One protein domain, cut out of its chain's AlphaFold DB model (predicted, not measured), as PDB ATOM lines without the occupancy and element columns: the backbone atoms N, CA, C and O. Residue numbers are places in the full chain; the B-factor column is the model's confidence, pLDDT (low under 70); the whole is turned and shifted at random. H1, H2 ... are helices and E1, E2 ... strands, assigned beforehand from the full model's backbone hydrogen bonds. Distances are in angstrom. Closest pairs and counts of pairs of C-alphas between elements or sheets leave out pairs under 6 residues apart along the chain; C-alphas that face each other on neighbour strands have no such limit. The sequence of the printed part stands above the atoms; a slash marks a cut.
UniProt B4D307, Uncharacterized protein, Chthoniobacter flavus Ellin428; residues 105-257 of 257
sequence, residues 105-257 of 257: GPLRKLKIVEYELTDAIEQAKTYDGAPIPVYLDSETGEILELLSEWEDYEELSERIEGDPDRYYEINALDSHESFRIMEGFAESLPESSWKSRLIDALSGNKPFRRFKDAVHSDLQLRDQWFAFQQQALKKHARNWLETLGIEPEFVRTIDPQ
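AT A GLANCE: This is residues 105 to 257 of the 257 residues of an uncharacterized protein of Chthoniobacter flavus Ellin428 (UniProt B4D307). A long helix, H6, joins two lobes: a head of three helices, H3, H4 and H5, by its first half, and a lobe of two small sheets with H1 and H2 toward its other end. In that second lobe H1 lies between H6 and the sheet E3 E2 E4, H2 covers the opposite face of this sheet, and the strand pair E1 and E5 packs on the last part of H6. The printed part has 153 residues, with six named helices and five named strands in the order E1 H1 E2 E3 H2 E4 H3 H4 H5 H6 E5; the class is mixed, helices and strands. The sheet E3 E2 E4 is antiparallel and E1 E5 parallel. The whole is only just loose, close to compact, with a radius of gyration of the C-alphas of 18.0 A and spans of 53 by 40 by 26 A.

IN THESE COORDINATES: E1, residues 108 to 113, begins at C-alpha 108 (-29.833, 10.822, -17.065) and is 16.1 A long. H1 is residues 114 to 122, E2 134 to 137, E3 143 to 145, H2 153 to 162 and E4 167 to 169. H3, residues 175 to 188, is 19.8 A long; H4 is 193 to 202 and H5 207 to 215. H6, residues 219 to 243, runs 36.2 A from (-8.966, 0.510, 15.251). E5, residues 246 to 251, is 14.6 A long and ends at C-alpha 251 (-19.914, 0.691, -10.014).

HOW THE PARTS SIT: H6 is the hub. Its residues 230 to 237 touch H1 about perpendicular, at 85 degrees, with C-alphas 118 and 233 closest at 5.8 A. Its residues 225 to 232 touch H3 at a steep tilt of 53 degrees, with C-alphas 185 and 228 at 6.6 A. H3 and H4 form a helical hairpin, closest at C-alphas 186 and 195, 5.5 A. H4 and H5 form another, at C-alphas 201 and 210, 5.2 A. H5 and H6 only just touch, only at the corner, with 3 pairs of C-alphas within 8 A, the closest those of Val 215 and Arg 222, 5.1 A. H1, at a height over the sheet of 9.9 A, and H2, at 10.6 A, are on opposite faces of E3 E2 E4. E3, H2 and E4 make a split strand-helix-strand unit, two strands running the same way with E2 between them, its crossover right-handed. In the hairpin E2 and E3, N 135 and O 144 are 2.8 A apart; between E2 and E4, N 136 and O 168, 2.8 A; between E1 and E5, N 249 and O 110, 2.8 A. Every O i to N i+4 pair is within hydrogen-bond range in H1, H2, H3, H4, H5 and H6.

THE WHOLE: The two C-alphas farthest apart, those of Glu 155 and Glu 191, are 54.5 A apart. The printed part has no cut. The link from H1 to E2, 11 residues, is long; in it residues 126 to 127 pair with 130 to 131, antiparallel. Mean pLDDT of the printed part is 88.4; residues 105 and 254 to 257 are under 70.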
ATOM      1  N   GLY A 105     -36.213  17.978 -15.523       57.00
ATOM      2  CA  GLY A 105     -36.455  16.857 -16.427       57.00
ATOM      3  C   GLY A 105     -35.976  15.529 -15.816       57.00
ATOM      4  O   GLY A 105     -35.318  15.520 -14.775       57.00
ATOM      5  N   PRO A 106     -36.310  14.379 -16.427       73.00
ATOM      6  CA  PRO A 106     -35.849  13.087 -15.926       73.00
ATOM      7  C   PRO A 106     -34.316  13.030 -15.915       73.00
ATOM      8  O   PRO A 106     -33.681  13.342 -16.923       73.00
ATOM      9  N   LEU A 107     -33.743  12.612 -14.781       81.62
ATOM     10  CA  LEU A 107     -32.298  12.455 -14.616       81.62
ATOM     11  C   LEU A 107     -31.740  11.440 -15.626       81.62
ATOM     12  O   LEU A 107     -32.340  10.390 -15.883       81.62
ATOM     13  N   ARG A 108     -30.569  11.738 -16.190       92.25
ATOM     14  CA  ARG A 108     -29.833  10.822 -17.065       92.25
ATOM     15  C   ARG A 108     -29.076   9.806 -16.217       92.25
ATOM     16  O   ARG A 108     -28.241  10.185 -15.404       92.25
ATOM     17  N   LYS A 109     -29.308   8.515 -16.451       93.56
ATOM     18  CA  LYS A 109     -28.548   7.444 -15.791       93.56
ATOM     19  C   LYS A 109     -27.131   7.348 -16.338       93.56
ATOM     20  O   LYS A 109     -26.969   7.278 -17.556       93.56
ATOM     21  N   LEU A 110     -26.144   7.283 -15.451       94.75
ATOM     22  CA  LEU A 110     -24.732   7.194 -15.824       94.75
ATOM     23  C   LEU A 110     -23.971   6.268 -14.875       94.75
ATOM     24  O   LEU A 110     -24.146   6.352 -13.660       94.75
ATOM     25  N   LYS A 111     -23.130   5.388 -15.423       95.50
ATOM     26  CA  LYS A 111     -22.248   4.534 -14.619       95.50
ATOM     27  C   LYS A 111     -21.015   5.319 -14.214       95.50
ATOM     28  O   LYS A 111     -20.379   5.896 -15.079       95.50
ATOM     29  N   ILE A 112     -20.684   5.312 -12.928       93.94
ATOM     30  CA  ILE A 112     -19.528   6.043 -12.395       93.94
ATOM     31  C   ILE A 112     -18.799   5.143 -11.403       93.94
ATOM     32  O   ILE A 112     -19.441   4.494 -10.566       93.94
ATOM     33  N   VAL A 113     -17.468   5.092 -11.492       91.00
ATOM     34  CA  VAL A 113     -16.641   4.373 -10.520       91.00
ATOM     35  C   VAL A 113     -16.720   5.100  -9.181       91.00
ATOM     36  O   VAL A 113     -16.265   6.231  -9.041       91.00
ATOM     37  N   GLU A 114     -17.329   4.450  -8.186       84.94
ATOM     38  CA  GLU A 114     -17.609   5.075  -6.887       84.94
ATOM     39  C   GLU A 114     -16.335   5.583  -6.217       84.94
ATOM     40  O   GLU A 114     -16.304   6.717  -5.753       84.94
ATOM     41  N   TYR A 115     -15.299   4.741  -6.201       87.25
ATOM     42  CA  TYR A 115     -14.038   5.033  -5.532       87.25
ATOM     43  C   TYR A 115     -13.363   6.276  -6.116       87.25
ATOM     44  O   TYR A 115     -13.074   7.192  -5.357       87.25
ATOM     45  N   GLU A 116     -13.194   6.342  -7.440       92.06
ATOM     46  CA  GLU A 116     -12.527   7.457  -8.127       92.06
ATOM     47  C   GLU A 116     -13.218   8.795  -7.854       92.06
ATOM     48  O   GLU A 116     -12.558   9.785  -7.541       92.06
ATOM     49  N   LEU A 117     -14.555   8.818  -7.903       93.56
ATOM     50  CA  LEU A 117     -15.305  10.034  -7.615       93.56
ATOM     51  C   LEU A 117     -15.204  10.426  -6.135       93.56
ATOM     52  O   LEU A 117     -14.991  11.595  -5.823       93.56
ATOM     53  N   THR A 118     -15.369   9.476  -5.207       90.88
ATOM     54  CA  THR A 118     -15.289   9.801  -3.772       90.88
ATOM     55  C   THR A 118     -13.886  10.200  -3.333       90.88
ATOM     56  O   THR A 118     -13.777  11.063  -2.475       90.88
ATOM     57  N   ASP A 119     -12.845   9.628  -3.940       91.31
ATOM     58  CA  ASP A 119     -11.437   9.976  -3.716       91.31
ATOM     59  C   ASP A 119     -11.159  11.422  -4.152       91.31
ATOM     60  O   ASP A 119     -10.670  12.228  -3.361       91.31
ATOM     61  N   ALA A 120     -11.594  11.794  -5.362       93.81
ATOM     62  CA  ALA A 120     -11.466  13.160  -5.872       93.81
ATOM     63  C   ALA A 120     -12.245  14.199  -5.036       93.81
ATOM     64  O   ALA A 120     -11.807  15.340  -4.897       93.81
ATOM     65  N   ILE A 121     -13.390  13.812  -4.457       93.31
ATOM     66  CA  ILE A 121     -14.164  14.665  -3.540       93.31
ATOM     67  C   ILE A 121     -13.511  14.730  -2.155       93.31
ATOM     68  O   ILE A 121     -13.566  15.767  -1.500       93.31
ATOM     69  N   GLU A 122     -12.923  13.644  -1.658       90.25
ATOM     70  CA  GLU A 122     -12.343  13.614  -0.314       90.25
ATOM     71  C   GLU A 122     -11.135  14.542  -0.196       90.25
ATOM     72  O   GLU A 122     -10.996  15.260   0.798       90.25
ATOM     73  N   GLN A 123     -10.254  14.515  -1.194       87.06
ATOM     74  CA  GLN A 123      -8.991  15.222  -1.132       87.06
ATOM     75  C   GLN A 123      -8.548  15.702  -2.513       87.06
ATOM     76  O   GLN A 123      -8.593  14.975  -3.499       87.06
ATOM     77  N   ALA A 124      -8.037  16.935  -2.558       87.56
ATOM     78  CA  ALA A 124      -7.445  17.479  -3.769       87.56
ATOM     79  C   ALA A 124      -6.209  16.663  -4.167       87.56
ATOM     80  O   ALA A 124      -5.306  16.447  -3.350       87.56
ATOM     81  N   LYS A 125      -6.163  16.248  -5.432       86.81
ATOM     82  CA  LYS A 125      -5.006  15.556  -5.995       86.81
ATOM     83  C   LYS A 125      -3.863  16.540  -6.181       86.81
ATOM     84  O   LYS A 125      -4.084  17.687  -6.568       86.81
ATOM     85  N   THR A 126      -2.644  16.103  -5.889       89.25
ATOM     86  CA  THR A 126      -1.446  16.927  -6.053       89.25
ATOM     87  C   THR A 126      -0.310  16.138  -6.691       89.25
ATOM     88  O   THR A 126      -0.160  14.936  -6.470       89.25
ATOM     89  N   TYR A 127       0.510  16.827  -7.480       86.38
ATOM     90  CA  TYR A 127       1.762  16.325  -8.031       86.38
ATOM     91  C   TYR A 127       2.840  17.391  -7.840       86.38
ATOM     92  O   TYR A 127       2.652  18.539  -8.232       86.38
ATOM     93  N   ASP A 128       3.945  17.028  -7.182       88.44
ATOM     94  CA  ASP A 128       5.021  17.961  -6.797       88.44
ATOM     95  C   ASP A 128       4.505  19.209  -6.041       88.44
ATOM     96  O   ASP A 128       4.916  20.345  -6.276       88.44
ATOM     97  N   GLY A 129       3.519  19.002  -5.159       85.50
ATOM     98  CA  GLY A 129       2.868  20.062  -4.380       85.50
ATOM     99  C   GLY A 129       1.909  20.961  -5.174       85.50
ATOM    100  O   GLY A 129       1.237  21.802  -4.576       85.50
ATOM    101  N   ALA A 130       1.801  20.788  -6.494       85.81
ATOM    102  CA  ALA A 130       0.838  21.497  -7.327       85.81
ATOM    103  C   ALA A 130      -0.487  20.720  -7.412       85.81
ATOM    104  O   ALA A 130      -0.455  19.493  -7.512       85.81
ATOM    105  N   PRO A 131      -1.653  21.391  -7.378       88.31
ATOM    106  CA  PRO A 131      -2.942  20.728  -7.538       88.31
ATOM    107  C   PRO A 131      -3.094  20.155  -8.950       88.31
ATOM    108  O   PRO A 131      -2.746  20.810  -9.931       88.31
ATOM    109  N   ILE A 132      -3.648  18.948  -9.034       93.88
ATOM    110  CA  ILE A 132      -4.064  18.299 -10.278       93.88
ATOM    111  C   ILE A 132      -5.580  18.481 -10.390       93.88
ATOM    112  O   ILE A 132      -6.309  17.931  -9.558       93.88
ATOM    113  N   PRO A 133      -6.076  19.244 -11.376       94.75
ATOM    114  CA  PRO A 133      -7.505  19.333 -11.634       94.75
ATOM    115  C   PRO A 133      -8.074  17.964 -12.014       94.75
ATOM    116  O   PRO A 133      -7.462  17.218 -12.784       94.75
ATOM    117  N   VAL A 134      -9.253  17.640 -11.490       96.50
ATOM    118  CA  VAL A 134      -9.951  16.381 -11.771       96.50
ATOM    119  C   VAL A 134     -11.324  16.707 -12.340       96.50
ATOM    120  O   VAL A 134     -12.012  17.578 -11.817       96.50
ATOM    121  N   TYR A 135     -11.737  16.013 -13.395       97.38
ATOM    122  CA  TYR A 135     -12.988  16.266 -14.103       97.38
ATOM    123  C   TYR A 135     -13.840  15.005 -14.203       97.38
ATOM    124  O   TYR A 135     -13.326  13.907 -14.375       97.38
ATOM    125  N   LEU A 136     -15.157  15.171 -14.156       97.25
ATOM    126  CA  LEU A 136     -16.129  14.173 -14.585       97.25
ATOM    127  C   LEU A 136     -16.456  14.400 -16.063       97.25
ATOM    128  O   LEU A 136     -16.977  15.460 -16.415       97.25
ATOM    129  N   ASP A 137     -16.255  13.389 -16.906       96.75
ATOM    130  CA  ASP A 137     -16.906  13.334 -18.215       96.75
ATOM    131  C   ASP A 137     -18.361  12.902 -18.019       96.75
ATOM    132  O   ASP A 137     -18.663  11.749 -17.705       96.75
ATOM    133  N   SER A 138     -19.294  13.835 -18.192       94.44
ATOM    134  CA  SER A 138     -20.701  13.542 -17.948       94.44
ATOM    135  C   SER A 138     -21.313  12.596 -18.988       94.44
ATOM    136  O   SER A 138     -22.369  12.025 -18.731       94.44
ATOM    137  N   GLU A 139     -20.709  12.395 -20.161       93.19
ATOM    138  CA  GLU A 139     -21.213  11.440 -21.155       93.19
ATOM    139  C   GLU A 139     -20.797  10.002 -20.863       93.19
ATOM    140  O   GLU A 139     -21.612   9.091 -21.043       93.19
ATOM    141  N   THR A 140     -19.556   9.797 -20.422       94.00
ATOM    142  CA  THR A 140     -18.988   8.458 -20.202       94.00
ATOM    143  C   THR A 140     -19.061   8.018 -18.742       94.00
ATOM    144  O   THR A 140     -19.196   6.823 -18.476       94.00
ATOM    145  N   GLY A 141     -19.050   8.971 -17.806       93.50
ATOM    146  CA  GLY A 141     -18.952   8.734 -16.367       93.50
ATOM    147  C   GLY A 141     -17.523   8.515 -15.870       93.50
ATOM    148  O   GLY A 141     -17.342   8.080 -14.731       93.50
ATOM    149  N   GLU A 142     -16.529   8.795 -16.714       95.62
ATOM    150  CA  GLU A 142     -15.107   8.694 -16.383       95.62
ATOM    151  C   GLU A 142     -14.640   9.875 -15.529       95.62
ATOM    152  O   GLU A 142     -15.104  11.007 -15.687       95.62
ATOM    153  N   ILE A 143     -13.692   9.589 -14.636       95.44
ATOM    154  CA  ILE A 143     -12.995  10.575 -13.815       95.44
ATOM    155  C   ILE A 143     -11.614  10.802 -14.436       95.44
ATOM    156  O   ILE A 143     -10.826   9.869 -14.569       95.44
ATOM    157  N   LEU A 144     -11.341  12.030 -14.863       95.62
ATOM    158  CA  LEU A 144     -10.187  12.401 -15.678       95.62
ATOM    159  C   LEU A 144      -9.279  13.343 -14.889       95.62
ATOM    160  O   LEU A 144      -9.706  14.418 -14.476       95.62
ATOM    161  N   GLU A 145      -8.026  12.952 -14.688       94.69
ATOM    162  CA  GLU A 145      -7.010  13.786 -14.043       94.69
ATOM    163  C   GLU A 145      -6.229  14.558 -15.105       94.69
ATOM    164  O   GLU A 145      -5.658  13.971 -16.022       94.69
ATOM    165  N   LEU A 146      -6.190  15.883 -14.986       93.62
ATOM    166  CA  LEU A 146      -5.477  16.739 -15.925       93.62
ATOM    167  C   LEU A 146      -4.061  17.022 -15.404       93.62
ATOM    168  O   LEU A 146      -3.816  18.041 -14.756       93.62
ATOM    169  N   LEU A 147      -3.123  16.109 -15.677       92.38
ATOM    170  CA  LEU A 147      -1.721  16.230 -15.260       92.38
ATOM    171  C   LEU A 147      -0.792  16.545 -16.438       92.38
ATOM    172  O   LEU A 147      -0.707  15.773 -17.386       92.38
ATOM    173  N   SER A 148      -0.016  17.631 -16.341       87.75
ATOM    174  CA  SER A 148       0.891  18.101 -17.407       87.75
ATOM    175  C   SER A 148       2.009  17.133 -17.795       87.75
ATOM    176  O   SER A 148       2.608  17.278 -18.855       87.75
ATOM    177  N   GLU A 149       2.318  16.168 -16.932       90.69
ATOM    178  CA  GLU A 149       3.338  15.145 -17.180       90.69
ATOM    179  C   GLU A 149       2.809  13.941 -17.978       90.69
ATOM    180  O   GLU A 149       3.597  13.079 -18.371       90.69
ATOM    181  N   TRP A 150       1.494  13.835 -18.195       89.44
ATOM    182  CA  TRP A 150       0.912  12.742 -18.974       89.44
ATOM    183  C   TRP A 150       1.015  13.005 -20.478       89.44
ATOM    184  O   TRP A 150       0.934  14.142 -20.942       89.44
ATOM    185  N   GLU A 151       1.207  11.933 -21.257       91.12
ATOM    186  CA  GLU A 151       1.408  12.023 -22.712       91.12
ATOM    187  C   GLU A 151       0.196  12.617 -23.445       91.12
ATOM    188  O   GLU A 151       0.357  13.256 -24.484       91.12
ATOM    189  N   ASP A 152      -1.004  12.424 -22.903       91.25
ATOM    190  CA  ASP A 152      -2.282  12.872 -23.450       91.25
ATOM    191  C   ASP A 152      -2.756  14.224 -22.891       91.25
ATOM    192  O   ASP A 152      -3.852  14.659 -23.238       91.25
ATOM    193  N   TYR A 153      -1.940  14.924 -22.088       92.94
ATOM    194  CA  TYR A 153      -2.321  16.198 -21.460       92.94
ATOM    195  C   TYR A 153      -2.883  17.219 -22.454       92.94
ATOM    196  O   TYR A 153      -3.952  17.770 -22.219       92.94
ATOM    197  N   GLU A 154      -2.183  17.469 -23.566       94.69
ATOM    198  CA  GLU A 154      -2.600  18.482 -24.547       94.69
ATOM    199  C   GLU A 154      -3.950  18.109 -25.178       94.69
ATOM    200  O   GLU A 154      -4.855  18.935 -25.253       94.69
ATOM    201  N   GLU A 155      -4.120  16.838 -25.562       95.50
ATOM    202  CA  GLU A 155      -5.366  16.335 -26.152       95.50
ATOM    203  C   GLU A 155      -6.528  16.417 -25.155       95.50
ATOM    204  O   GLU A 155      -7.633  16.839 -25.507       95.50
ATOM    205  N   LEU A 156      -6.289  16.024 -23.903       95.19
ATOM    206  CA  LEU A 156      -7.292  16.069 -22.847       95.19
ATOM    207  C   LEU A 156      -7.662  17.514 -22.482       95.19
ATOM    208  O   LEU A 156      -8.847  17.814 -22.342       95.19
ATOM    209  N   SER A 157      -6.680  18.414 -22.391       95.44
ATOM    210  CA  SER A 157      -6.899  19.841 -22.135       95.44
ATOM    211  C   SER A 157      -7.747  20.471 -23.239       95.44
ATOM    212  O   SER A 157      -8.761  21.101 -22.946       95.44
ATOM    213  N   GLU A 158      -7.404  20.239 -24.513       96.00
ATOM    214  CA  GLU A 158      -8.180  20.735 -25.657       96.00
ATOM    215  C   GLU A 158      -9.617  20.188 -25.656       96.00
ATOM    216  O   GLU A 158     -10.563  20.917 -25.968       96.00
ATOM    217  N   ARG A 159      -9.806  18.913 -25.286       95.44
ATOM    218  CA  ARG A 159     -11.137  18.298 -25.159       95.44
ATOM    219  C   ARG A 159     -11.974  18.957 -24.066       95.44
ATOM    220  O   ARG A 159     -13.142  19.245 -24.316       95.44
ATOM    221  N   ILE A 160     -11.394  19.174 -22.886       95.06
ATOM    222  CA  ILE A 160     -12.080  19.788 -21.741       95.06
ATOM    223  C   ILE A 160     -12.455  21.238 -22.063       95.06
ATOM    224  O   ILE A 160     -13.606  21.634 -21.891       95.06
ATOM    225  N   GLU A 161     -11.513  22.017 -22.598       94.81
ATOM    226  CA  GLU A 161     -11.746  23.415 -22.976       94.81
ATOM    227  C   GLU A 161     -12.728  23.557 -24.149       94.81
ATOM    228  O   GLU A 161     -13.471  24.539 -24.232       94.81
ATOM    229  N   GLY A 162     -12.741  22.583 -25.063       95.94
ATOM    230  CA  GLY A 162     -13.611  22.566 -26.234       95.94
ATOM    231  C   GLY A 162     -15.078  22.245 -25.941       95.94
ATOM    232  O   GLY A 162     -15.927  22.563 -26.778       95.94
ATOM    233  N   ASP A 163     -15.386  21.639 -24.788       94.31
ATOM    234  CA  ASP A 163     -16.740  21.199 -24.419       94.31
ATOM    235  C   ASP A 163     -17.041  21.379 -22.909       94.31
ATOM    236  O   ASP A 163     -17.193  20.406 -22.163       94.31
ATOM    237  N   PRO A 164     -17.141  22.630 -22.420       89.12
ATOM    238  CA  PRO A 164     -17.305  22.924 -20.992       89.12
ATOM    239  C   PRO A 164     -18.648  22.458 -20.405       89.12
ATOM    240  O   PRO A 164     -18.776  22.349 -19.189       89.12
ATOM    241  N   ASP A 165     -19.650  22.177 -21.244       90.38
ATOM    242  CA  ASP A 165     -20.948  21.647 -20.804       90.38
ATOM    243  C   ASP A 165     -20.917  20.117 -20.603       90.38
ATOM    244  O   ASP A 165     -21.865  19.538 -20.070       90.38
ATOM    245  N   ARG A 166     -19.837  19.445 -21.025       94.56
ATOM    246  CA  ARG A 166     -19.637  18.000 -20.861       94.56
ATOM    247  C   ARG A 166     -18.756  17.654 -19.667       94.56
ATOM    248  O   ARG A 166     -19.053  16.662 -18.991       94.56
ATOM    249  N   TYR A 167     -17.688  18.419 -19.451       96.62
ATOM    250  CA  TYR A 167     -16.659  18.135 -18.452       96.62
ATOM    251  C   TYR A 167     -16.828  19.022 -17.219       96.62
ATOM    252  O   TYR A 167     -16.682  20.239 -17.290       96.62
ATOM    253  N   TYR A 168     -17.099  18.405 -16.071       94.62
ATOM    254  CA  TYR A 168     -17.332  19.121 -14.817       94.62
ATOM    255  C   TYR A 168     -16.170  18.920 -13.854       94.62
ATOM    256  O   TYR A 168     -15.866  17.785 -13.496       94.62
ATOM    257  N   GLU A 169     -15.544  20.007 -13.407       95.31
ATOM    258  CA  GLU A 169     -14.475  19.939 -12.408       95.31
ATOM    259  C   GLU A 169     -15.011  19.410 -11.068       95.31
ATOM    260  O   GLU A 169     -16.021  19.887 -10.535       95.31
ATOM    261  N   ILE A 170     -14.319  18.415 -10.521       95.50
ATOM    262  CA  ILE A 170     -14.586  17.822  -9.216       95.50
ATOM    263  C   ILE A 170     -13.732  18.564  -8.199       95.50
ATOM    264  O   ILE A 170     -12.510  18.434  -8.161       95.50
ATOM    265  N   ASN A 171     -14.402  19.336  -7.352       86.88
ATOM    266  CA  ASN A 171     -13.749  20.029  -6.257       86.88
ATOM    267  C   ASN A 171     -13.718  19.130  -5.023       86.88
ATOM    268  O   ASN A 171     -14.737  18.545  -4.644       86.88
ATOM    269  N   ALA A 172     -12.558  19.064  -4.373       89.75
ATOM    270  CA  ALA A 172     -12.455  18.453  -3.060       89.75
ATOM    271  C   ALA A 172     -13.340  19.201  -2.051       89.75
ATOM    272  O   ALA A 172     -13.573  20.407  -2.186       89.75
ATOM    273  N   LEU A 173     -13.803  18.494  -1.021       83.44
ATOM    274  CA  LEU A 173     -14.591  19.090   0.047       83.44
ATOM    275  C   LEU A 173     -13.838  20.261   0.667       83.44
ATOM    276  O   LEU A 173     -12.683  20.145   1.090       83.44
ATOM    277  N   ASP A 174     -14.541  21.379   0.805       82.44
ATOM    278  CA  ASP A 174     -14.039  22.468   1.615       82.44
ATOM    279  C   ASP A 174     -13.939  22.049   3.094       82.44
ATOM    280  O   ASP A 174     -14.428  21.001   3.550       82.44
ATOM    281  N   SER A 175     -13.256  22.882   3.873       80.44
ATOM    282  CA  SER A 175     -13.065  22.626   5.294       80.44
ATOM    283  C   SER A 175     -14.385  22.641   6.073       80.44
ATOM    284  O   SER A 175     -14.520  21.875   7.021       80.44
ATOM    285  N   HIS A 176     -15.383  23.437   5.688       78.69
ATOM    286  CA  HIS A 176     -16.669  23.480   6.383       78.69
ATOM    287  C   HIS A 176     -17.446  22.172   6.214       78.69
ATOM    288  O   HIS A 176     -17.897  21.602   7.208       78.69
ATOM    289  N   GLU A 177     -17.558  21.658   4.992       77.81
ATOM    290  CA  GLU A 177     -18.213  20.377   4.719       77.81
ATOM    291  C   GLU A 177     -17.450  19.213   5.358       77.81
ATOM    292  O   GLU A 177     -18.044  18.374   6.040       77.81
ATOM    293  N   SER A 178     -16.118  19.206   5.245       85.62
ATOM    294  CA  SER A 178     -15.276  18.210   5.914       85.62
ATOM    295  C   SER A 178     -15.482  18.215   7.435       85.62
ATOM    296  O   SER A 178     -15.581  17.156   8.060       85.62
ATOM    297  N   PHE A 179     -15.591  19.399   8.043       86.31
ATOM    298  CA  PHE A 179     -15.852  19.552   9.473       86.31
ATOM    299  C   PHE A 179     -17.250  19.046   9.859       86.31
ATOM    300  O   PHE A 179     -17.368  18.294  10.826       86.31
ATOM    301  N   ARG A 180     -18.291  19.360   9.072       82.25
ATOM    302  CA  ARG A 180     -19.662  18.856   9.293       82.25
ATOM    303  C   ARG A 180     -19.728  17.330   9.280       82.25
ATOM    304  O   ARG A 180     -20.452  16.742  10.080       82.25
ATOM    305  N   ILE A 181     -18.967  16.669   8.403       87.75
ATOM    306  CA  ILE A 181     -18.890  15.198   8.373       87.75
ATOM    307  C   ILE A 181     -18.252  14.665   9.665       87.75
ATOM    308  O   ILE A 181     -18.752  13.695  10.240       87.75
ATOM    309  N   MET A 182     -17.186  15.307  10.156       94.88
ATOM    310  CA  MET A 182     -16.547  14.933  11.424       94.88
ATOM    311  C   MET A 182     -17.482  15.116  12.626       94.88
ATOM    312  O   MET A 182     -17.568  14.224  13.475       94.88
ATOM    313  N   GLU A 183     -18.212  16.234  12.689       90.25
ATOM    314  CA  GLU A 183     -19.228  16.477  13.720       90.25
ATOM    315  C   GLU A 183     -20.340  15.433  13.657       90.25
ATOM    316  O   GLU A 183     -20.634  14.788  14.664       90.25
ATOM    317  N   GLY A 184     -20.888  15.188  12.465       85.44
ATOM    318  CA  GLY A 184     -21.931  14.188  12.260       85.44
ATOM    319  C   GLY A 184     -21.504  12.796  12.724       85.44
ATOM    320  O   GLY A 184     -22.292  12.084  13.352       85.44
ATOM    321  N   PHE A 185     -20.244  12.415  12.494       95.94
ATOM    322  CA  PHE A 185     -19.713  11.163  13.022       95.94
ATOM    323  C   PHE A 185     -19.673  11.163  14.549       95.94
ATOM    324  O   PHE A 185     -20.208  10.240  15.167       95.94
ATOM    325  N   ALA A 186     -19.076  12.191  15.159       94.62
ATOM    326  CA  ALA A 186     -18.968  12.297  16.611       94.62
ATOM    327  C   ALA A 186     -20.350  12.245  17.288       94.62
ATOM    328  O   ALA A 186     -20.526  11.538  18.282       94.62
ATOM    329  N   GLU A 187     -21.346  12.928  16.724       89.12
ATOM    330  CA  GLU A 187     -22.727  12.940  17.214       89.12
ATOM    331  C   GLU A 187     -23.441  11.593  17.057       89.12
ATOM    332  O   GLU A 187     -24.218  11.212  17.939       89.12
ATOM    333  N   SER A 188     -23.159  10.865  15.969       90.19
ATOM    334  CA  SER A 188     -23.766   9.559  15.671       90.19
ATOM    335  C   SER A 188     -23.359   8.452  16.647       90.19
ATOM    336  O   SER A 188     -24.072   7.453  16.784       90.19
ATOM    337  N   LEU A 189     -22.229   8.620  17.345       91.56
ATOM    338  CA  LEU A 189     -21.759   7.647  18.321       91.56
ATOM    339  C   LEU A 189     -22.698   7.571  19.540       91.56
ATOM    340  O   LEU A 189     -23.273   8.581  19.973       91.56
ATOM    341  N   PRO A 190     -22.825   6.386  20.164       85.88
ATOM    342  CA  PRO A 190     -23.512   6.263  21.441       85.88
ATOM    343  C   PRO A 190     -22.773   7.040  22.537       85.88
ATOM    344  O   PRO A 190     -21.557   7.255  22.461       85.88
ATOM    345  N   GLU A 191     -23.502   7.407  23.594       93.25
ATOM    346  CA  GLU A 191     -22.931   8.063  24.776       93.25
ATOM    347  C   GLU A 191     -21.776   7.233  25.347       93.25
ATOM    348  O   GLU A 191     -21.959   6.134  25.873       93.25
ATOM    349  N   SER A 192     -20.559   7.746  25.175       92.00
ATOM    350  CA  SER A 192     -19.312   7.038  25.441       92.00
ATOM    351  C   SER A 192     -18.168   8.031  25.624       92.00
ATOM    352  O   SER A 192     -18.251   9.186  25.205       92.00
ATOM    353  N   SER A 193     -17.054   7.568  26.197       91.19
ATOM    354  CA  SER A 193     -15.832   8.374  26.286       91.19
ATOM    355  C   SER A 193     -15.311   8.803  24.914       91.19
ATOM    356  O   SER A 193     -14.687   9.855  24.806       91.19
ATOM    357  N   TRP A 194     -15.567   8.008  23.870       94.12
ATOM    358  CA  TRP A 194     -15.164   8.334  22.506       94.12
ATOM    359  C   TRP A 194     -15.978   9.484  21.933       94.12
ATOM    360  O   TRP A 194     -15.382  10.422  21.416       94.12
ATOM    361  N   LYS A 195     -17.303   9.475  22.119       94.12
ATOM    362  CA  LYS A 195     -18.165  10.602  21.746       94.12
ATOM    363  C   LYS A 195     -17.678  11.909  22.370       94.12
ATOM    364  O   LYS A 195     -17.402  12.863  21.650       94.12
ATOM    365  N   SER A 196     -17.491  11.933  23.692       92.06
ATOM    366  CA  SER A 196     -16.998  13.130  24.388       92.06
ATOM    367  C   SER A 196     -15.624  13.565  23.873       92.06
ATOM    368  O   SER A 196     -15.425  14.734  23.570       92.06
ATOM    369  N   ARG A 197     -14.692  12.620  23.690       94.81
ATOM    370  CA  ARG A 197     -13.340  12.920  23.201       94.81
ATOM    371  C   ARG A 197     -13.333  13.502  21.785       94.81
ATOM    372  O   ARG A 197     -12.516  14.378  21.515       94.81
ATOM    373  N   LEU A 198     -14.189  13.014  20.888       95.44
ATOM    374  CA  LEU A 198     -14.292  13.540  19.524       95.44
ATOM    375  C   LEU A 198     -14.928  14.932  19.499       95.44
ATOM    376  O   LEU A 198     -14.405  15.813  18.823       95.44
ATOM    377  N   ILE A 199     -15.982  15.163  20.287       91.88
ATOM    378  CA  ILE A 199     -16.600  16.492  20.433       91.88
ATOM    379  C   ILE A 199     -15.584  17.503  20.990       91.88
ATOM    380  O   ILE A 199     -15.425  18.600  20.449       91.88
ATOM    381  N   ASP A 200     -14.827  17.117  22.021       91.44
ATOM    382  CA  ASP A 200     -13.761  17.947  22.596       91.44
ATOM    383  C   ASP A 200     -12.626  18.207  21.592       91.44
ATOM    384  O   ASP A 200     -12.010  19.274  21.593       91.44
ATOM    385  N   ALA A 201     -12.314  17.229  20.734       94.19
ATOM    386  CA  ALA A 201     -11.313  17.385  19.687       94.19
ATOM    387  C   ALA A 201     -11.741  18.428  18.646       94.19
ATOM    388  O   ALA A 201     -10.914  19.259  18.269       94.19
ATOM    389  N   LEU A 202     -13.013  18.409  18.242       90.75
ATOM    390  CA  LEU A 202     -13.585  19.323  17.249       90.75
ATOM    391  C   LEU A 202     -13.823  20.738  17.789       90.75
ATOM    392  O   LEU A 202     -13.729  21.700  17.036       90.75
ATOM    393  N   SER A 203     -14.043  20.884  19.096       83.50
ATOM    394  CA  SER A 203     -14.253  22.192  19.740       83.50
ATOM    395  C   SER A 203     -12.951  22.958  20.035       83.50
ATOM    396  O   SER A 203     -12.986  24.094  20.509       83.50
ATOM    397  N   GLY A 204     -11.788  22.327  19.835       83.81
ATOM    398  CA  GLY A 204     -10.478  22.873  20.194       83.81
ATOM    399  C   GLY A 204      -9.668  23.422  19.015       83.81
ATOM    400  O   GLY A 204     -10.060  23.359  17.855       83.81
ATOM    401  N   ASN A 205      -8.459  23.911  19.312       83.25
ATOM    402  CA  ASN A 205      -7.505  24.327  18.279       83.25
ATOM    403  C   ASN A 205      -7.047  23.134  17.428       83.25
ATOM    404  O   ASN A 205      -6.721  22.078  17.971       83.25
ATOM    405  N   LYS A 206      -6.903  23.341  16.112       86.06
ATOM    406  CA  LYS A 206      -6.514  22.308  15.128       86.06
ATOM    407  C   LYS A 206      -7.482  21.103  15.123       86.06
ATOM    408  O   LYS A 206      -7.032  19.964  15.289       86.06
ATOM    409  N   PRO A 207      -8.791  21.335  14.927       87.50
ATOM    410  CA  PRO A 207      -9.815  20.315  15.139       87.50
ATOM    411  C   PRO A 207      -9.664  19.098  14.222       87.50
ATOM    412  O   PRO A 207      -9.685  17.975  14.712       87.50
ATOM    413  N   PHE A 208      -9.384  19.303  12.930       85.88
ATOM    414  CA  PHE A 208      -9.144  18.218  11.968       85.88
ATOM    415  C   PHE A 208      -8.050  17.260  12.427       85.88
ATOM    416  O   PHE A 208      -8.230  16.045  12.419       85.88
ATOM    417  N   ARG A 209      -6.911  17.812  12.864       89.31
ATOM    418  CA  ARG A 209      -5.777  17.008  13.325       89.31
ATOM    419  C   ARG A 209      -6.140  16.237  14.584       89.31
ATOM    420  O   ARG A 209      -5.954  15.032  14.626       89.31
ATOM    421  N   ARG A 210      -6.718  16.913  15.580       91.88
ATOM    422  CA  ARG A 210      -7.095  16.285  16.856       91.88
ATOM    423  C   ARG A 210      -8.151  15.199  16.681       91.88
ATOM    424  O   ARG A 210      -8.087  14.180  17.364       91.88
ATOM    425  N   PHE A 211      -9.115  15.418  15.790       93.81
ATOM    426  CA  PHE A 211     -10.132  14.435  15.451       93.81
ATOM    427  C   PHE A 211      -9.496  13.210  14.792       93.81
ATOM    428  O   PHE A 211      -9.677  12.100  15.291       93.81
ATOM    429  N   LYS A 212      -8.676  13.411  13.747       89.19
ATOM    430  CA  LYS A 212      -7.942  12.320  13.089       89.19
ATOM    431  C   LYS A 212      -7.069  11.566  14.096       89.19
ATOM    432  O   LYS A 212      -7.176  10.347  14.167       89.19
ATOM    433  N   ASP A 213      -6.309  12.259  14.942       91.19
ATOM    434  CA  ASP A 213      -5.482  11.642  15.989       91.19
ATOM    435  C   ASP A 213      -6.318  10.791  16.965       91.19
ATOM    436  O   ASP A 213      -5.895   9.717  17.395       91.19
ATOM    437  N   ALA A 214      -7.513  11.257  17.342       91.38
ATOM    438  CA  ALA A 214      -8.402  10.523  18.237       91.38
ATOM    439  C   ALA A 214      -8.990   9.276  17.565       91.38
ATOM    440  O   ALA A 214      -8.965   8.203  18.172       91.38
ATOM    441  N   VAL A 215      -9.457   9.397  16.323       90.81
ATOM    442  CA  VAL A 215      -9.992   8.282  15.529       90.81
ATOM    443  C   VAL A 215      -8.927   7.211  15.287       90.81
ATOM    444  O   VAL A 215      -9.183   6.038  15.526       90.81
ATOM    445  N   HIS A 216      -7.709   7.600  14.901       86.44
ATOM    446  CA  HIS A 216      -6.621   6.657  14.616       86.44
ATOM    447  C   HIS A 216      -6.014   6.029  15.880       86.44
ATOM    448  O   HIS A 216      -5.194   5.120  15.783       86.44
ATOM    449  N   SER A 217      -6.416   6.478  17.076       86.31
ATOM    450  CA  SER A 217      -5.963   5.877  18.336       86.31
ATOM    451  C   SER A 217      -6.685   4.575  18.707       86.31
ATOM    452  O   SER A 217      -6.258   3.907  19.648       86.31
ATOM    453  N   ASP A 218      -7.747   4.205  17.985       90.12
ATOM    454  CA  ASP A 218      -8.503   2.966  18.183       90.12
ATOM    455  C   ASP A 218      -8.989   2.397  16.840       90.12
ATOM    456  O   ASP A 218      -9.672   3.077  16.079       90.12
ATOM    457  N   LEU A 219      -8.654   1.134  16.547       79.56
ATOM    458  CA  LEU A 219      -8.966   0.510  15.251       79.56
ATOM    459  C   LEU A 219     -10.474   0.411  14.992       79.56
ATOM    460  O   LEU A 219     -10.922   0.638  13.874       79.56
ATOM    461  N   GLN A 220     -11.271   0.108  16.019       82.94
ATOM    462  CA  GLN A 220     -12.713  -0.048  15.847       82.94
ATOM    463  C   GLN A 220     -13.391   1.308  15.614       82.94
ATOM    464  O   GLN A 220     -14.371   1.394  14.871       82.94
ATOM    465  N   LEU A 221     -12.900   2.364  16.261       87.50
ATOM    466  CA  LEU A 221     -13.345   3.731  16.023       87.50
ATOM    467  C   LEU A 221     -12.936   4.215  14.628       87.50
ATOM    468  O   LEU A 221     -13.745   4.847  13.953       87.50
ATOM    469  N   ARG A 222     -11.720   3.878  14.186       87.50
ATOM    470  CA  ARG A 222     -11.223   4.157  12.834       87.50
ATOM    471  C   ARG A 222     -12.096   3.525  11.758       87.50
ATOM    472  O   ARG A 222     -12.550   4.229  10.864       87.50
ATOM    473  N   ASP A 223     -12.400   2.237  11.880       75.25
ATOM    474  CA  ASP A 223     -13.244   1.541  10.906       75.25
ATOM    475  C   ASP A 223     -14.664   2.137  10.863       75.25
ATOM    476  O   ASP A 223     -15.248   2.295   9.790       75.25
ATOM    477  N   GLN A 224     -15.209   2.528  12.024       81.44
ATOM    478  CA  GLN A 224     -16.489   3.242  12.100       81.44
ATOM    479  C   GLN A 224     -16.423   4.609  11.414       81.44
ATOM    480  O   GLN A 224     -17.354   4.963  10.690       81.44
ATOM    481  N   TRP A 225     -15.337   5.359  11.619       95.06
ATOM    482  CA  TRP A 225     -15.120   6.648  10.967       95.06
ATOM    483  C   TRP A 225     -15.047   6.495   9.451       95.06
ATOM    484  O   TRP A 225     -15.810   7.158   8.759       95.06
ATOM    485  N   PHE A 226     -14.217   5.592   8.927       84.94
ATOM    486  CA  PHE A 226     -14.098   5.396   7.480       84.94
ATOM    487  C   PHE A 226     -15.415   4.936   6.855       84.94
ATOM    488  O   PHE A 226     -15.824   5.454   5.819       84.94
ATOM    489  N   ALA A 227     -16.148   4.029   7.508       77.69
ATOM    490  CA  ALA A 227     -17.467   3.625   7.033       77.69
ATOM    491  C   ALA A 227     -18.472   4.793   7.010       77.69
ATOM    492  O   ALA A 227     -19.320   4.851   6.116       77.69
ATOM    493  N   PHE A 228     -18.396   5.706   7.982       88.06
ATOM    494  CA  PHE A 228     -19.234   6.905   8.040       88.06
ATOM    495  C   PHE A 228     -18.828   7.930   6.974       88.06
ATOM    496  O   PHE A 228     -19.682   8.419   6.235       88.06
ATOM    497  N   GLN A 229     -17.531   8.213   6.860       92.50
ATOM    498  CA  GLN A 229     -16.962   9.162   5.910       92.50
ATOM    499  C   GLN A 229     -17.274   8.743   4.470       92.50
ATOM    500  O   GLN A 229     -17.819   9.549   3.723       92.50
ATOM    501  N   GLN A 230     -17.076   7.468   4.114       85.19
ATOM    502  CA  GLN A 230     -17.430   6.958   2.785       85.19
ATOM    503  C   GLN A 230     -18.925   7.113   2.475       85.19
ATOM    504  O   GLN A 230     -19.298   7.469   1.358       85.19
ATOM    505  N   GLN A 231     -19.812   6.888   3.451       80.00
ATOM    506  CA  GLN A 231     -21.252   7.106   3.254       80.00
ATOM    507  C   GLN A 231     -21.592   8.585   3.048       80.00
ATOM    508  O   GLN A 231     -22.454   8.905   2.226       80.00
ATOM    509  N   ALA A 232     -20.920   9.481   3.774       81.00
ATOM    510  CA  ALA A 232     -21.095  10.919   3.630       81.00
ATOM    511  C   ALA A 232     -20.577  11.420   2.272       81.00
ATOM    512  O   ALA A 232     -21.318  12.107   1.570       81.00
ATOM    513  N   LEU A 233     -19.377  10.999   1.858       87.81
ATOM    514  CA  LEU A 233     -18.790  11.303   0.548       87.81
ATOM    515  C   LEU A 233     -19.674  10.792  -0.589       87.81
ATOM    516  O   LEU A 233     -20.010  11.544  -1.497       87.81
ATOM    517  N   LYS A 234     -20.160   9.549  -0.500       86.38
ATOM    518  CA  LYS A 234     -21.097   8.984  -1.482       86.38
ATOM    519  C   LYS A 234     -22.394   9.787  -1.590       86.38
ATOM    520  O   LYS A 234     -22.941   9.950  -2.681       86.38
ATOM    521  N   LYS A 235     -22.926  10.261  -0.460       81.81
ATOM    522  CA  LYS A 235     -24.120  11.113  -0.438       81.81
ATOM    523  C   LYS A 235     -23.833  12.472  -1.078       81.81
ATOM    524  O   LYS A 235     -24.646  12.926  -1.875       81.81
ATOM    525  N   HIS A 236     -22.693  13.083  -0.759       84.50
ATOM    526  CA  HIS A 236     -22.256  14.342  -1.358       84.50
ATOM    527  C   HIS A 236     -22.096  14.204  -2.880       84.50
ATOM    528  O   HIS A 236     -22.702  14.964  -3.628       84.50
ATOM    529  N   ALA A 237     -21.402  13.154  -3.331       89.38
ATOM    530  CA  ALA A 237     -21.228  12.810  -4.738       89.38
ATOM    531  C   ALA A 237     -22.569  12.678  -5.474       89.38
ATOM    532  O   ALA A 237     -22.757  13.263  -6.535       89.38
ATOM    533  N   ARG A 238     -23.533  11.946  -4.897       89.31
ATOM    534  CA  ARG A 238     -24.873  11.817  -5.488       89.31
ATOM    535  C   ARG A 238     -25.589  13.161  -5.582       89.31
ATOM    536  O   ARG A 238     -26.135  13.458  -6.635       89.31
ATOM    537  N   ASN A 239     -25.587  13.951  -4.509       82.44
ATOM    538  CA  ASN A 239     -26.255  15.250  -4.500       82.44
ATOM    539  C   ASN A 239     -25.671  16.182  -5.570       82.44
ATOM    540  O   ASN A 239     -26.428  16.835  -6.276       82.44
ATOM    541  N   TRP A 240     -24.343  16.214  -5.705       88.81
ATOM    542  CA  TRP A 240     -23.660  16.978  -6.748       88.81
ATOM    543  C   TRP A 240     -24.053  16.498  -8.152       88.81
ATOM    544  O   TRP A 240     -24.454  17.300  -8.981       88.81
ATOM    545  N   LEU A 241     -24.059  15.188  -8.409       91.81
ATOM    546  CA  LEU A 241     -24.494  14.640  -9.701       91.81
ATOM    547  C   LEU A 241     -25.965  14.950 -10.023       91.81
ATOM    548  O   LEU A 241     -26.300  15.223 -11.175       91.81
ATOM    549  N   GLU A 242     -26.845  14.957  -9.021       85.00
ATOM    550  CA  GLU A 242     -28.254  15.320  -9.196       85.00
ATOM    551  C   GLU A 242     -28.424  16.788  -9.626       85.00
ATOM    552  O   GLU A 242     -29.310  17.068 -10.439       85.00
ATOM    553  N   THR A 243     -27.564  17.717  -9.174       85.94
ATOM    554  CA  THR A 243     -27.592  19.115  -9.663       85.94
ATOM    555  C   THR A 243     -27.173  19.229 -11.129       85.94
ATOM    556  O   THR A 243     -27.630  20.134 -11.825       85.94
ATOM    557  N   LEU A 244     -26.381  18.272 -11.617       89.56
ATOM    558  CA  LEU A 244     -26.003  18.124 -13.026       89.56
ATOM    559  C   LEU A 244     -27.052  17.355 -13.851       89.56
ATOM    560  O   LEU A 244     -26.850  17.091 -15.036       89.56
ATOM    561  N   GLY A 245     -28.173  16.953 -13.243       88.06
ATOM    562  CA  GLY A 245     -29.203  16.160 -13.912       88.06
ATOM    563  C   GLY A 245     -28.811  14.693 -14.135       88.06
ATOM    564  O   GLY A 245     -29.360  14.043 -15.029       88.06
ATOM    565  N   ILE A 246     -27.872  14.159 -13.347       92.81
ATOM    566  CA  ILE A 246     -27.343  12.795 -13.466       92.81
ATOM    567  C   ILE A 246     -27.861  11.917 -12.315       92.81
ATOM    568  O   ILE A 246     -27.763  12.266 -11.143       92.81
ATOM    569  N   GLU A 247     -28.378  10.734 -12.649       93.06
ATOM    570  CA  GLU A 247     -28.685   9.659 -11.700       93.06
ATOM    571  C   GLU A 247     -27.532   8.634 -11.723       93.06
ATOM    572  O   GLU A 247     -27.427   7.860 -12.682       93.06
ATOM    573  N   PRO A 248     -26.648   8.596 -10.706       92.31
ATOM    574  CA  PRO A 248     -25.510   7.681 -10.717       92.31
ATOM    575  C   PRO A 248     -25.900   6.217 -10.500       92.31
ATOM    576  O   PRO A 248     -26.506   5.852  -9.487       92.31
ATOM    577  N   GLU A 249     -25.412   5.352 -11.384       93.69
ATOM    578  CA  GLU A 249     -25.226   3.923 -11.152       93.69
ATOM    579  C   GLU A 249     -23.780   3.693 -10.682       93.69
ATOM    580  O   GLU A 249     -22.862   3.520 -11.482       93.69
ATOM    581  N   PHE A 250     -23.561   3.724  -9.365       87.06
ATOM    582  CA  PHE A 250     -22.228   3.512  -8.794       87.06
ATOM    583  C   PHE A 250     -21.733   2.078  -9.021       87.06
ATOM    584  O   PHE A 250     -22.359   1.113  -8.569       87.06
ATOM    585  N   VAL A 251     -20.588   1.956  -9.694       84.75
ATOM    586  CA  VAL A 251     -19.914   0.691 -10.014       84.75
ATOM    587  C   VAL A 251     -18.523   0.636  -9.375       84.75
ATOM    588  O   VAL A 251     -17.994   1.641  -8.909       84.75
ATOM    589  N   ARG A 252     -17.926  -0.562  -9.329       72.19
ATOM    590  CA  ARG A 252     -16.545  -0.754  -8.840       72.19
ATOM    591  C   ARG A 252     -15.493  -0.541  -9.922       72.19
ATOM    592  O   ARG A 252     -14.377  -0.166  -9.603       72.19
ATOM    593  N   THR A 253     -15.859  -0.825 -11.163       73.44
ATOM    594  CA  THR A 253     -15.041  -0.686 -12.367       73.44
ATOM    595  C   THR A 253     -15.989  -0.438 -13.535       73.44
ATOM    596  O   THR A 253     -17.121  -0.935 -13.524       73.44
ATOM    597  N   ILE A 254     -15.536   0.300 -14.544       67.44
ATOM    598  CA  ILE A 254     -16.196   0.354 -15.850       67.44
ATOM    599  C   ILE A 254     -15.497  -0.690 -16.727       67.44
ATOM    600  O   ILE A 254     -14.272  -0.695 -16.828       67.44
ATOM    601  N   ASP A 255     -16.256  -1.630 -17.294       54.84
ATOM    602  CA  ASP A 255     -15.691  -2.581 -18.255       54.84
ATOM    603  C   ASP A 255     -15.185  -1.795 -19.481       54.84
ATOM    604  O   ASP A 255     -15.950  -0.971 -19.997       54.84
ATOM    605  N   PRO A 256     -13.948  -2.027 -19.965       51.44
ATOM    606  CA  PRO A 256     -13.477  -1.370 -21.176       51.44
ATOM    607  C   PRO A 256     -14.394  -1.749 -22.347       51.44
ATOM    608  O   PRO A 256     -14.628  -2.938 -22.587       51.44
ATOM    609  N   GLN A 257     -14.950  -0.735 -23.019       46.47
ATOM    610  CA  GLN A 257     -15.777  -0.908 -24.220       46.47
ATOM    611  C   GLN A 257     -14.949  -1.339 -25.432       46.47
ATOM    612  O   GLN A 257     -13.799  -0.868 -25.575       46.47
TER     613      GLN A 257